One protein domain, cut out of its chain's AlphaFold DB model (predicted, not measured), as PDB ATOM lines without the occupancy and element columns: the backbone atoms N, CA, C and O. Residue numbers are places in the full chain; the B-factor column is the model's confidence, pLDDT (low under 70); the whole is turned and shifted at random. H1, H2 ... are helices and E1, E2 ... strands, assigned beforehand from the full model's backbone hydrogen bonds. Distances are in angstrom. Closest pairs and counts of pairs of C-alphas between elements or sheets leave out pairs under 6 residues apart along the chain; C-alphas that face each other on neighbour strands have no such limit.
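AT A GLANCE: This is residues 4 to 92 of the 97 residues of an uncharacterized protein of Pythium insidiosum (UniProt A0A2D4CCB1). A strongly twisted sheet of four strands, E2, E1, E5 and E6, has the short helix H2 packed on it, and the small hairpin E3 and E4 extends the body from the end of E2. From this body the long helix H1 runs out as an arm, its residues 4 to 15 sticking out free, and this arm makes much of the length. You have 89 printed residues, with two named helices and six named strands in the order H1 E1 E2 E3 E4 H2 E5 E6; the class is mixed, helices and strands. The larger sheet runs E2 - E1 - E5 - E6, antiparallel throughout, and the smaller E3 - E4 is antiparallel too. The whole is loose, with a radius of gyration of the C-alphas of 16.9 A, and flat, spanning 62 by 32 by 17 A.

HOW THE PARTS SIT: Look first at E1, residues 26 to 32, beside E5, residues 72 to 81: they are antiparallel at 144 degrees, with N 31 and O 74 within hydrogen-bond range at 2.8 A. On the other side of E1 find E2, residues 39 to 44, its hairpin partner, antiparallel at 146 degrees, with N 30 and O 40 2.8 A apart. E6, residues 84 to 91, forms a hairpin with E5, antiparallel at 154 degrees, with N 79 and O 86 2.8 A apart. From edge strand E2 to edge strand E6 the strands' lines turn by 78 degrees. H2, residues 59 to 67, is on this sheet; its closest C-alphas to E1 are those of Cys 63 and Cys 30, 5.5 A apart. E2 runs on into E3, residues 46 to 49, at 46 degrees across one residue. E3 and E4, residues 52 to 55, form an antiparallel hairpin, with N 47 and O 54 2.8 A apart. H1, residues 4 to 22, is not on the larger sheet and is apart from H2; its closest C-alphas to E3 are those of Val 19 and Trp 48, 6.5 A apart. Every O i to N i+4 pair is within hydrogen-bond range in H2, and 13 of 15 are in H1.

IN THESE COORDINATES: Find C-alpha 72 at (-11.594, 28.485, 38.315); from there E5 runs 26.1 A to C-alpha 81. E6 measures 22.5 A and ends at C-alpha 91, (-14.750, 29.564, 46.733). E1 spans 19.3 A and E2 15.2 A. H1 begins at C-alpha 4, (-11.390, -16.235, 66.938), and covers 28.3 A; H2 covers 12.1 A.

THE WHOLE: The C-alphas farthest apart are those of Lys 4 and Gly 35, 62.5 A. The printed part has no cut. The link from E1 to E2 is short, and the others are tight. The mean pLDDT of the printed part is 76.1; look for values under 70 at residues 4 to 24, 50 to 52 and 82.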
ATOM      1  N   LYS A   4     -11.338 -17.670  66.584       45.75
ATOM      2  CA  LYS A   4     -11.390 -16.235  66.938       45.75
ATOM      3  C   LYS A   4     -10.855 -15.321  65.833       45.75
ATOM      4  O   LYS A   4     -11.345 -14.210  65.678       45.75
ATOM      5  N   THR A   5      -9.894 -15.791  65.043       47.72
ATOM      6  CA  THR A   5      -9.233 -14.988  64.004       47.72
ATOM      7  C   THR A   5     -10.117 -14.770  62.775       47.72
ATOM      8  O   THR A   5     -10.071 -13.708  62.165       47.72
ATOM      9  N   LEU A   6     -10.968 -15.746  62.439       41.91
ATOM     10  CA  LEU A   6     -11.854 -15.681  61.270       41.91
ATOM     11  C   LEU A   6     -12.993 -14.662  61.439       41.91
ATOM     12  O   LEU A   6     -13.420 -14.046  60.467       41.91
ATOM     13  N   ILE A   7     -13.454 -14.444  62.674       47.19
ATOM     14  CA  ILE A   7     -14.591 -13.556  62.964       47.19
ATOM     15  C   ILE A   7     -14.199 -12.077  62.792       47.19
ATOM     16  O   ILE A   7     -15.008 -11.283  62.319       47.19
ATOM     17  N   LEU A   8     -12.948 -11.699  63.096       44.78
ATOM     18  CA  LEU A   8     -12.474 -10.320  62.894       44.78
ATOM     19  C   LEU A   8     -12.327  -9.956  61.407       44.78
ATOM     20  O   LEU A   8     -12.611  -8.822  61.027       44.78
ATOM     21  N   ALA A   9     -11.918 -10.905  60.559       46.62
ATOM     22  CA  ALA A   9     -11.726 -10.652  59.130       46.62
ATOM     23  C   ALA A   9     -13.054 -10.371  58.401       46.62
ATOM     24  O   ALA A   9     -13.119  -9.490  57.545       46.62
ATOM     25  N   ALA A  10     -14.133 -11.066  58.779       46.88
ATOM     26  CA  ALA A  10     -15.456 -10.859  58.191       46.88
ATOM     27  C   ALA A  10     -16.074  -9.498  58.572       46.88
ATOM     28  O   ALA A  10     -16.715  -8.858  57.739       46.88
ATOM     29  N   ALA A  11     -15.839  -9.018  59.799       46.12
ATOM     30  CA  ALA A  11     -16.321  -7.710  60.247       46.12
ATOM     31  C   ALA A  11     -15.589  -6.544  59.554       46.12
ATOM     32  O   ALA A  11     -16.217  -5.540  59.224       46.12
ATOM     33  N   ALA A  12     -14.289  -6.688  59.274       50.03
ATOM     34  CA  ALA A  12     -13.517  -5.681  58.544       50.03
ATOM     35  C   ALA A  12     -13.923  -5.587  57.062       50.03
ATOM     36  O   ALA A  12     -14.008  -4.487  56.524       50.03
ATOM     37  N   ALA A  13     -14.220  -6.720  56.414       44.72
ATOM     38  CA  ALA A  13     -14.673  -6.744  55.023       44.72
ATOM     39  C   ALA A  13     -16.095  -6.183  54.862       44.72
ATOM     40  O   ALA A  13     -16.344  -5.414  53.942       44.72
ATOM     41  N   ALA A  14     -17.018  -6.499  55.778       48.03
ATOM     42  CA  ALA A  14     -18.367  -5.928  55.760       48.03
ATOM     43  C   ALA A  14     -18.367  -4.414  56.037       48.03
ATOM     44  O   ALA A  14     -19.132  -3.682  55.409       48.03
ATOM     45  N   LEU A  15     -17.486  -3.943  56.930       50.09
ATOM     46  CA  LEU A  15     -17.264  -2.516  57.147       50.09
ATOM     47  C   LEU A  15     -16.665  -1.867  55.891       50.09
ATOM     48  O   LEU A  15     -17.176  -0.849  55.455       50.09
ATOM     49  N   ALA A  16     -15.660  -2.478  55.253       50.28
ATOM     50  CA  ALA A  16     -15.058  -1.963  54.020       50.28
ATOM     51  C   ALA A  16     -16.068  -1.834  52.861       50.28
ATOM     52  O   ALA A  16     -16.096  -0.801  52.197       50.28
ATOM     53  N   SER A  17     -16.949  -2.821  52.663       51.47
ATOM     54  CA  SER A  17     -17.995  -2.768  51.629       51.47
ATOM     55  C   SER A  17     -19.046  -1.685  51.896       51.47
ATOM     56  O   SER A  17     -19.496  -1.024  50.964       51.47
ATOM     57  N   GLN A  18     -19.440  -1.489  53.161       48.41
ATOM     58  CA  GLN A  18     -20.367  -0.414  53.550       48.41
ATOM     59  C   GLN A  18     -19.717   0.960  53.401       48.41
ATOM     60  O   GLN A  18     -20.337   1.895  52.910       48.41
ATOM     61  N   VAL A  19     -18.441   1.057  53.756       51.62
ATOM     62  CA  VAL A  19     -17.638   2.269  53.640       51.62
ATOM     63  C   VAL A  19     -17.435   2.686  52.176       51.62
ATOM     64  O   VAL A  19     -17.500   3.870  51.870       51.62
ATOM     65  N   GLN A  20     -17.243   1.741  51.251       50.47
ATOM     66  CA  GLN A  20     -17.156   2.044  49.815       50.47
ATOM     67  C   GLN A  20     -18.504   2.459  49.207       50.47
ATOM     68  O   GLN A  20     -18.521   3.259  48.277       50.47
ATOM     69  N   ALA A  21     -19.624   1.939  49.720       49.53
ATOM     70  CA  ALA A  21     -20.958   2.332  49.265       49.53
ATOM     71  C   ALA A  21     -21.377   3.715  49.794       49.53
ATOM     72  O   ALA A  21     -22.004   4.479  49.064       49.53
ATOM     73  N   ASP A  22     -21.010   4.047  51.035       53.53
ATOM     74  CA  ASP A  22     -21.278   5.362  51.636       53.53
ATOM     75  C   ASP A  22     -20.365   6.453  51.044       53.53
ATOM     76  O   ASP A  22     -20.765   7.606  50.890       53.53
ATOM     77  N   CYS A  23     -19.154   6.074  50.619       68.06
ATOM     78  CA  CYS A  23     -18.180   6.965  49.986       68.06
ATOM     79  C   CYS A  23     -18.238   6.907  48.455       68.06
ATOM     80  O   CYS A  23     -17.205   7.001  47.792       68.06
ATOM     81  N   ALA A  24     -19.432   6.735  47.885       69.00
ATOM     82  CA  ALA A  24     -19.604   6.782  46.441       69.00
ATOM     83  C   ALA A  24     -19.063   8.103  45.872       69.00
ATOM     84  O   ALA A  24     -19.229   9.172  46.474       69.00
ATOM     85  N   ASP A  25     -18.424   8.021  44.704       76.69
ATOM     86  CA  ASP A  25     -17.933   9.200  44.004       76.69
ATOM     87  C   ASP A  25     -19.083  10.197  43.802       76.69
ATOM     88  O   ASP A  25     -20.176   9.829  43.358       76.69
ATOM     89  N   GLN A  26     -18.847  11.469  44.120       76.69
ATOM     90  CA  GLN A  26     -19.859  12.508  43.949       76.69
ATOM     91  C   GLN A  26     -19.501  13.429  42.796       76.69
ATOM     92  O   GLN A  26     -18.340  13.775  42.575       76.69
ATOM     93  N   THR A  27     -20.521  13.873  42.070       85.69
ATOM     94  CA  THR A  27     -20.355  14.900  41.046       85.69
ATOM     95  C   THR A  27     -20.380  16.281  41.693       85.69
ATOM     96  O   THR A  27     -21.361  16.663  42.334       85.69
ATOM     97  N   ILE A  28     -19.315  17.048  41.485       90.19
ATOM     98  CA  ILE A  28     -19.257  18.482  41.778       90.19
ATOM     99  C   ILE A  28     -19.185  19.260  40.468       90.19
ATOM    100  O   ILE A  28     -18.889  18.701  39.416       90.19
ATOM    101  N   LYS A  29     -19.446  20.562  40.517       92.88
ATOM    102  CA  LYS A  29     -19.341  21.445  39.353       92.88
ATOM    103  C   LYS A  29     -18.255  22.474  39.589       92.88
ATOM    104  O   LYS A  29     -18.386  23.279  40.498       92.88
ATOM    105  N   CYS A  30     -17.204  22.473  38.789       92.62
ATOM    106  CA  CYS A  30     -16.185  23.511  38.817       92.62
ATOM    107  C   CYS A  30     -16.748  24.793  38.211       92.62
ATOM    108  O   CYS A  30     -17.280  24.767  37.102       92.62
ATOM    109  N   LEU A  31     -16.634  25.894  38.945       93.81
ATOM    110  CA  LEU A  31     -17.108  27.206  38.535       93.81
ATOM    111  C   LEU A  31     -15.943  28.053  38.050       93.81
ATOM    112  O   LEU A  31     -14.917  28.178  38.728       93.81
ATOM    113  N   GLY A  32     -16.125  28.655  36.884       90.06
ATOM    114  CA  GLY A  32     -15.162  29.570  36.318       90.06
ATOM    115  C   GLY A  32     -15.141  30.925  37.009       90.06
ATOM    116  O   GLY A  32     -15.890  31.184  37.946       90.06
ATOM    117  N   LEU A  33     -14.281  31.814  36.517       88.06
ATOM    118  CA  LEU A  33     -14.243  33.208  36.961       88.06
ATOM    119  C   LEU A  33     -15.612  33.908  36.810       88.06
ATOM    120  O   LEU A  33     -16.365  33.567  35.888       88.06
ATOM    121  N   PRO A  34     -15.918  34.920  37.645       83.06
ATOM    122  CA  PRO A  34     -17.140  35.709  37.516       83.06
ATOM    123  C   PRO A  34     -17.308  36.239  36.087       83.06
ATOM    124  O   PRO A  34     -16.397  36.850  35.531       83.06
ATOM    125  N   GLY A  35     -18.462  35.977  35.473       80.75
ATOM    126  CA  GLY A  35     -18.758  36.394  34.096       80.75
ATOM    127  C   GLY A  35     -18.216  35.482  32.987       80.75
ATOM    128  O   GLY A  35     -18.555  35.699  31.829       80.75
ATOM    129  N   SER A  36     -17.439  34.438  33.305       84.75
ATOM    130  CA  SER A  36     -16.965  33.467  32.300       84.75
ATOM    131  C   SER A  36     -18.052  32.499  31.822       84.75
ATOM    132  O   SER A  36     -17.938  31.936  30.736       84.75
ATOM    133  N   GLY A  37     -19.086  32.266  32.640       81.94
ATOM    134  CA  GLY A  37     -20.132  31.271  32.374       81.94
ATOM    135  C   GLY A  37     -19.639  29.818  32.379       81.94
ATOM    136  O   GLY A  37     -20.403  28.917  32.042       81.94
ATOM    137  N   LEU A  38     -18.377  29.576  32.745       86.12
ATOM    138  CA  LEU A  38     -17.791  28.246  32.747       86.12
ATOM    139  C   LEU A  38     -18.311  27.447  33.950       86.12
ATOM    140  O   LEU A  38     -18.097  27.818  35.102       86.12
ATOM    141  N   GLU A  39     -18.996  26.343  33.669       91.25
ATOM    142  CA  GLU A  39     -19.460  25.370  34.658       91.25
ATOM    143  C   GLU A  39     -19.153  23.965  34.122       91.25
ATOM    144  O   GLU A  39     -19.729  23.537  33.123       91.25
ATOM    145  N   VAL A  40     -18.212  23.258  34.756       89.50
ATOM    146  CA  VAL A  40     -17.757  21.933  34.301       89.50
ATOM    147  C   VAL A  40     -18.024  20.894  35.386       89.50
ATOM    148  O   VAL A  40     -17.437  20.991  36.464       89.50
ATOM    149  N   PRO A  41     -18.888  19.891  35.148       91.38
ATOM    150  CA  PRO A  41     -19.086  18.810  36.101       91.38
ATOM    151  C   PRO A  41     -17.860  17.890  36.125       91.38
ATOM    152  O   PRO A  41     -17.395  17.440  35.078       91.38
ATOM    153  N   ILE A  42     -17.363  17.583  37.320       88.62
ATOM    154  CA  ILE A  42     -16.320  16.581  37.541       88.62
ATOM    155  C   ILE A  42     -16.756  15.608  38.630       88.62
ATOM    156  O   ILE A  42     -17.510  15.953  39.542       88.62
ATOM    157  N   THR A  43     -16.252  14.386  38.547       87.69
ATOM    158  CA  THR A  43     -16.455  13.370  39.574       87.69
ATOM    159  C   THR A  43     -15.284  13.415  40.545       87.69
ATOM    160  O   THR A  43     -14.131  13.308  40.129       87.69
ATOM    161  N   VAL A  44     -15.576  13.588  41.833       84.44
ATOM    162  CA  VAL A  44     -14.583  13.541  42.907       84.44
ATOM    163  C   VAL A  44     -14.792  12.297  43.750       84.44
ATOM    164  O   VAL A  44     -15.906  12.006  44.191       84.44
ATOM    165  N   GLY A  45     -13.697  11.578  43.981       80.50
ATOM    166  CA  GLY A  45     -13.724  10.396  44.826       80.50
ATOM    167  C   GLY A  45     -13.899  10.753  46.290       80.50
ATOM    168  O   GLY A  45     -13.308  11.724  46.778       80.50
ATOM    169  N   PHE A  46     -14.705   9.963  46.991       76.75
ATOM    170  CA  PHE A  46     -14.845  10.042  48.438       76.75
ATOM    171  C   PHE A  46     -14.080   8.887  49.082       76.75
ATOM    172  O   PHE A  46     -14.114   7.742  48.642       76.75
ATOM    173  N   CYS A  47     -13.338   9.215  50.130       76.38
ATOM    174  CA  CYS A  47     -12.530   8.299  50.906       76.38
ATOM    175  C   CYS A  47     -13.041   8.300  52.341       76.38
ATOM    176  O   CYS A  47     -13.445   9.328  52.892       76.38
ATOM    177  N   TRP A  48     -12.966   7.141  52.978       72.31
ATOM    178  CA  TRP A  48     -13.282   7.023  54.391       72.31
ATOM    179  C   TRP A  48     -12.176   7.621  55.240       72.31
ATOM    180  O   TRP A  48     -11.021   7.200  55.161       72.31
ATOM    181  N   SER A  49     -12.532   8.584  56.079       71.25
ATOM    182  CA  SER A  49     -11.607   9.202  57.018       71.25
ATOM    183  C   SER A  49     -12.308   9.486  58.342       71.25
ATOM    184  O   SER A  49     -13.378  10.095  58.371       71.25
ATOM    185  N   TRP A  50     -11.708   9.014  59.444       63.16
ATOM    186  CA  TRP A  50     -12.193   9.188  60.823       63.16
ATOM    187  C   TRP A  50     -13.720   9.066  60.970       63.16
ATOM    188  O   TRP A  50     -14.379   9.986  61.446       63.16
ATOM    189  N   PHE A  51     -14.273   7.920  60.565       69.06
ATOM    190  CA  PHE A  51     -15.705   7.595  60.672       69.06
ATOM    191  C   PHE A  51     -16.655   8.425  59.787       69.06
ATOM    192  O   PHE A  51     -17.859   8.429  60.029       69.06
ATOM    193  N   SER A  52     -16.145   9.115  58.763       68.88
ATOM    194  CA  SER A  52     -16.971   9.843  57.791       68.88
ATOM    195  C   SER A  52     -16.416   9.728  56.371       68.88
ATOM    196  O   SER A  52     -15.200   9.687  56.171       68.88
ATOM    197  N   CYS A  53     -17.298   9.729  55.374       72.25
ATOM    198  CA  CYS A  53     -16.897   9.889  53.983       72.25
ATOM    199  C   CYS A  53     -16.545  11.348  53.703       72.25
ATOM    200  O   CYS A  53     -17.381  12.249  53.814       72.25
ATOM    201  N   LYS A  54     -15.291  11.585  53.325       75.25
ATOM    202  CA  LYS A  54     -14.794  12.901  52.923       75.25
ATOM    203  C   LYS A  54     -14.208  12.831  51.518       75.25
ATOM    204  O   LYS A  54     -13.809  11.752  51.096       75.25
ATOM    205  N   PRO A  55     -14.125  13.954  50.791       74.75
ATOM    206  CA  PRO A  55     -13.406  13.983  49.524       74.75
ATOM    207  C   PRO A  55     -11.982  13.436  49.715       74.75
ATOM    208  O   PRO A  55     -11.278  13.869  50.629       74.75
ATOM    209  N   CYS A  56     -11.561  12.481  48.881       78.94
ATOM    210  CA  CYS A  56     -10.197  11.936  48.899       78.94
ATOM    211  C   CYS A  56      -9.157  13.029  48.638       78.94
ATOM    212  O   CYS A  56      -8.059  13.019  49.190       78.94
ATOM    213  N   GLN A  57      -9.523  13.962  47.764       83.62
ATOM    214  CA  GLN A  57      -8.785  15.172  47.480       83.62
ATOM    215  C   GLN A  57      -9.696  16.365  47.682       83.62
ATOM    216  O   GLN A  57     -10.911  16.284  47.506       83.62
ATOM    217  N   ASP A  58      -9.078  17.487  48.017       86.25
ATOM    218  CA  ASP A  58      -9.772  18.754  48.070       86.25
ATOM    219  C   ASP A  58     -10.472  19.046  46.713       86.25
ATOM    220  O   ASP A  58      -9.867  18.888  45.642       86.25
ATOM    221  N   PRO A  59     -11.762  19.428  46.724       86.00
ATOM    222  CA  PRO A  59     -12.535  19.661  45.506       86.00
ATOM    223  C   PRO A  59     -11.988  20.822  44.662       86.00
ATOM    224  O   PRO A  59     -12.017  20.731  43.434       86.00
ATOM    225  N   CYS A  60     -11.407  21.862  45.276       89.69
ATOM    226  CA  CYS A  60     -10.727  22.922  44.526       89.69
ATOM    227  C   CYS A  60      -9.487  22.387  43.814       89.69
ATOM    228  O   CYS A  60      -9.255  22.717  42.654       89.69
ATOM    229  N   THR A  61      -8.718  21.514  44.467       90.69
ATOM    230  CA  THR A  61      -7.572  20.837  43.840       90.69
ATOM    231  C   THR A  61      -8.009  19.989  42.645       90.69
ATOM    232  O   THR A  61      -7.400  20.066  41.578       90.69
ATOM    233  N   SER A  62      -9.107  19.246  42.782       90.44
ATOM    234  CA  SER A  62      -9.674  18.451  41.683       90.44
ATOM    235  C   SER A  62     -10.101  19.332  40.501       90.44
ATOM    236  O   SER A  62      -9.756  19.041  39.355       90.44
ATOM    237  N   CYS A  63     -10.766  20.459  40.767       90.56
ATOM    238  CA  CYS A  63     -11.139  21.429  39.735       90.56
ATOM    239  C   CYS A  63      -9.931  22.101  39.075       90.56
ATOM    240  O   CYS A  63      -9.900  22.262  37.854       90.56
ATOM    241  N   ASN A  64      -8.912  22.446  39.860       91.00
ATOM    242  CA  ASN A  64      -7.669  23.019  39.356       91.00
ATOM    243  C   ASN A  64      -6.941  22.048  38.419       91.00
ATOM    244  O   ASN A  64      -6.411  22.485  37.402       91.00
ATOM    245  N   ASN A  65      -6.952  20.748  38.724       90.25
ATOM    246  CA  ASN A  65      -6.355  19.720  37.868       90.25
ATOM    247  C   ASN A  65      -7.156  19.487  36.578       90.25
ATOM    248  O   ASN A  65      -6.564  19.207  35.541       90.25
ATOM    249  N   ALA A  66      -8.486  19.605  36.630       87.44
ATOM    250  CA  ALA A  66      -9.351  19.360  35.477       87.44
ATOM    251  C   ALA A  66      -9.428  20.548  34.498       87.44
ATOM    252  O   ALA A  66      -9.470  20.340  33.288       87.44
ATOM    253  N   VAL A  67      -9.470  21.785  35.008       88.00
ATOM    254  CA  VAL A  67      -9.771  22.995  34.208       88.00
ATOM    255  C   VAL A  67      -8.640  24.037  34.248       88.00
ATOM    256  O   VAL A  67      -8.572  24.938  33.408       88.00
ATOM    257  N   GLY A  68      -7.710  23.911  35.195       87.38
ATOM    258  CA  GLY A  68      -6.631  24.868  35.419       87.38
ATOM    259  C   GLY A  68      -6.990  25.910  36.477       87.38
ATOM    260  O   GLY A  68      -8.069  26.507  36.459       87.38
ATOM    261  N   ARG A  69      -6.048  26.160  37.396       87.31
ATOM    262  CA  ARG A  69      -6.213  27.083  38.532       87.31
ATOM    263  C   ARG A  69      -6.654  28.484  38.110       87.31
ATOM    264  O   ARG A  69      -7.464  29.104  38.792       87.31
ATOM    265  N   ASP A  70      -6.142  28.978  36.986       86.50
ATOM    266  CA  ASP A  70      -6.421  30.333  36.510       86.50
ATOM    267  C   ASP A  70      -7.848  30.517  36.004       86.50
ATOM    268  O   ASP A  70      -8.374  31.626  36.085       86.50
ATOM    269  N   ASN A  71      -8.508  29.436  35.598       86.19
ATOM    270  CA  ASN A  71      -9.845  29.479  35.017       86.19
ATOM    271  C   ASN A  71     -10.958  29.279  36.046       86.19
ATOM    272  O   ASN A  71     -12.111  29.518  35.710       86.19
ATOM    273  N   ILE A  72     -10.630  28.862  37.274       91.50
ATOM    274  CA  ILE A  72     -11.594  28.485  38.315       91.50
ATOM    275  C   ILE A  72     -11.662  29.542  39.423       91.50
ATOM    276  O   ILE A  72     -10.629  30.019  39.909       91.50
ATOM    277  N   ALA A  73     -12.882  29.883  39.844       92.06
ATOM    278  CA  ALA A  73     -13.155  30.690  41.038       92.06
ATOM    279  C   ALA A  73     -13.773  29.882  42.186       92.06
ATOM    280  O   ALA A  73     -13.703  30.312  43.333       92.06
ATOM    281  N   GLY A  74     -14.346  28.710  41.908       92.81
ATOM    282  CA  GLY A  74     -15.011  27.916  42.933       92.81
ATOM    283  C   GLY A  74     -15.485  26.553  42.453       92.81
ATOM    284  O   GLY A  74     -15.178  26.116  41.344       92.81
ATOM    285  N   TYR A  75     -16.280  25.893  43.284       91.62
ATOM    286  CA  TYR A  75     -17.041  24.709  42.904       91.62
ATOM    287  C   TYR A  75     -18.440  24.734  43.523       91.62
ATOM    288  O   TYR A  75     -18.680  25.411  44.521       91.62
ATOM    289  N   ARG A  76     -19.366  23.959  42.951       91.19
ATOM    290  CA  ARG A  76     -20.648  23.621  43.570       91.19
ATOM    291  C   ARG A  76     -20.699  22.161  43.952       91.19
ATOM    292  O   ARG A  76     -20.329  21.300  43.153       91.19
ATOM    293  N   LYS A  77     -21.215  21.886  45.142       87.25
ATOM    294  CA  LYS A  77     -21.489  20.534  45.622       87.25
ATOM    295  C   LYS A  77     -22.979  20.388  45.899       87.25
ATOM    296  O   LYS A  77     -23.591  21.289  46.464       87.25
ATOM    297  N   LEU A  78     -23.538  19.246  45.511       84.06
ATOM    298  CA  LEU A  78     -24.899  18.887  45.873       84.06
ATOM    299  C   LEU A  78     -24.929  18.466  47.346       84.06
ATOM    300  O   LEU A  78     -24.245  17.522  47.745       84.06
ATOM    301  N   MET A  79     -25.695  19.185  48.152       79.44
ATOM    302  CA  MET A  79     -25.923  18.891  49.559       79.44
ATOM    303  C   MET A  79     -27.368  18.463  49.757       79.44
ATOM    304  O   MET A  79     -28.279  18.989  49.129       79.44
ATOM    305  N   TYR A  80     -27.570  17.469  50.614       74.94
ATOM    306  CA  TYR A  80     -28.891  16.942  50.922       74.94
ATOM    307  C   TYR A  80     -29.319  17.501  52.274       74.94
ATOM    308  O   TYR A  80     -28.858  17.034  53.317       74.94
ATOM    309  N   TYR A  81     -30.177  18.516  52.241       77.69
ATOM    310  CA  TYR A  81     -30.756  19.124  53.432       77.69
ATOM    311  C   TYR A  81     -32.168  18.600  53.693       77.69
ATOM    312  O   TYR A  81     -32.801  17.971  52.839       77.69
ATOM    313  N   VAL A  82     -32.684  18.870  54.896       62.41
ATOM    314  CA  VAL A  82     -34.091  18.627  55.236       62.41
ATOM    315  C   VAL A  82     -34.941  19.638  54.454       62.41
ATOM    316  O   VAL A  82     -35.202  20.738  54.926       62.41
ATOM    317  N   GLY A  83     -35.299  19.286  53.219       75.25
ATOM    318  CA  GLY A  83     -35.950  20.186  52.257       75.25
ATOM    319  C   GLY A  83     -35.679  19.826  50.792       75.25
ATOM    320  O   GLY A  83     -36.463  20.190  49.920       75.25
ATOM    321  N   GLY A  84     -34.625  19.047  50.527       78.44
ATOM    322  CA  GLY A  84     -34.268  18.582  49.190       78.44
ATOM    323  C   GLY A  84     -32.776  18.739  48.888       78.44
ATOM    324  O   GLY A  84     -32.006  19.172  49.747       78.44
ATOM    325  N   PRO A  85     -32.345  18.336  47.681       82.75
ATOM    326  CA  PRO A  85     -30.977  18.527  47.234       82.75
ATOM    327  C   PRO A  85     -30.750  19.978  46.786       82.75
ATOM    328  O   PRO A  85     -31.434  20.471  45.889       82.75
ATOM    329  N   GLU A  86     -29.759  20.645  47.368       86.12
ATOM    330  CA  GLU A  86     -29.375  22.020  47.039       86.12
ATOM    331  C   GLU A  86     -27.912  22.088  46.598       86.12
ATOM    332  O   GLU A  86     -27.050  21.381  47.117       86.12
ATOM    333  N   TRP A  87     -27.617  22.935  45.612       85.81
ATOM    334  CA  TRP A  87     -26.242  23.189  45.193       85.81
ATOM    335  C   TRP A  87     -25.645  24.302  46.043       85.81
ATOM    336  O   TRP A  87     -25.980  25.472  45.862       85.81
ATOM    337  N   GLU A  88     -24.707  23.950  46.910       88.75
ATOM    338  CA  GLU A  88     -23.919  24.941  47.631       88.75
ATOM    339  C   GLU A  88     -22.679  25.331  46.849       88.75
ATOM    340  O   GLU A  88     -22.020  24.483  46.248       88.75
ATOM    341  N   THR A  89     -22.367  26.624  46.875       90.69
ATOM    342  CA  THR A  89     -21.233  27.208  46.168       90.69
ATOM    343  C   THR A  89     -20.107  27.515  47.149       90.69
ATOM    344  O   THR A  89     -20.330  28.149  48.176       90.69
ATOM    345  N   TYR A  90     -18.893  27.101  46.800       89.88
ATOM    346  CA  TYR A  90     -17.687  27.266  47.603       89.88
ATOM    347  C   TYR A  90     -16.590  27.935  46.777       89.88
ATOM    348  O   TYR A  90     -16.394  27.590  45.609       89.88
ATOM    349  N   GLY A  91     -15.869  28.879  47.380       91.19
ATOM    350  CA  GLY A  91     -14.750  29.564  46.733       91.19
ATOM    351  C   GLY A  91     -13.472  28.732  46.693       91.19
ATOM    352  O   GLY A  91     -13.195  27.943  47.595       91.19
ATOM    353  N   CYS A  92     -12.681  28.938  45.643       90.69
ATOM    354  CA  CYS A  92     -11.377  28.319  45.433       90.69
ATOM    355  C   CYS A  92     -10.323  29.377  45.137       90.69
ATOM    356  O   CYS A  92     -10.624  30.412  44.549       90.69
TER     357      CYS A  92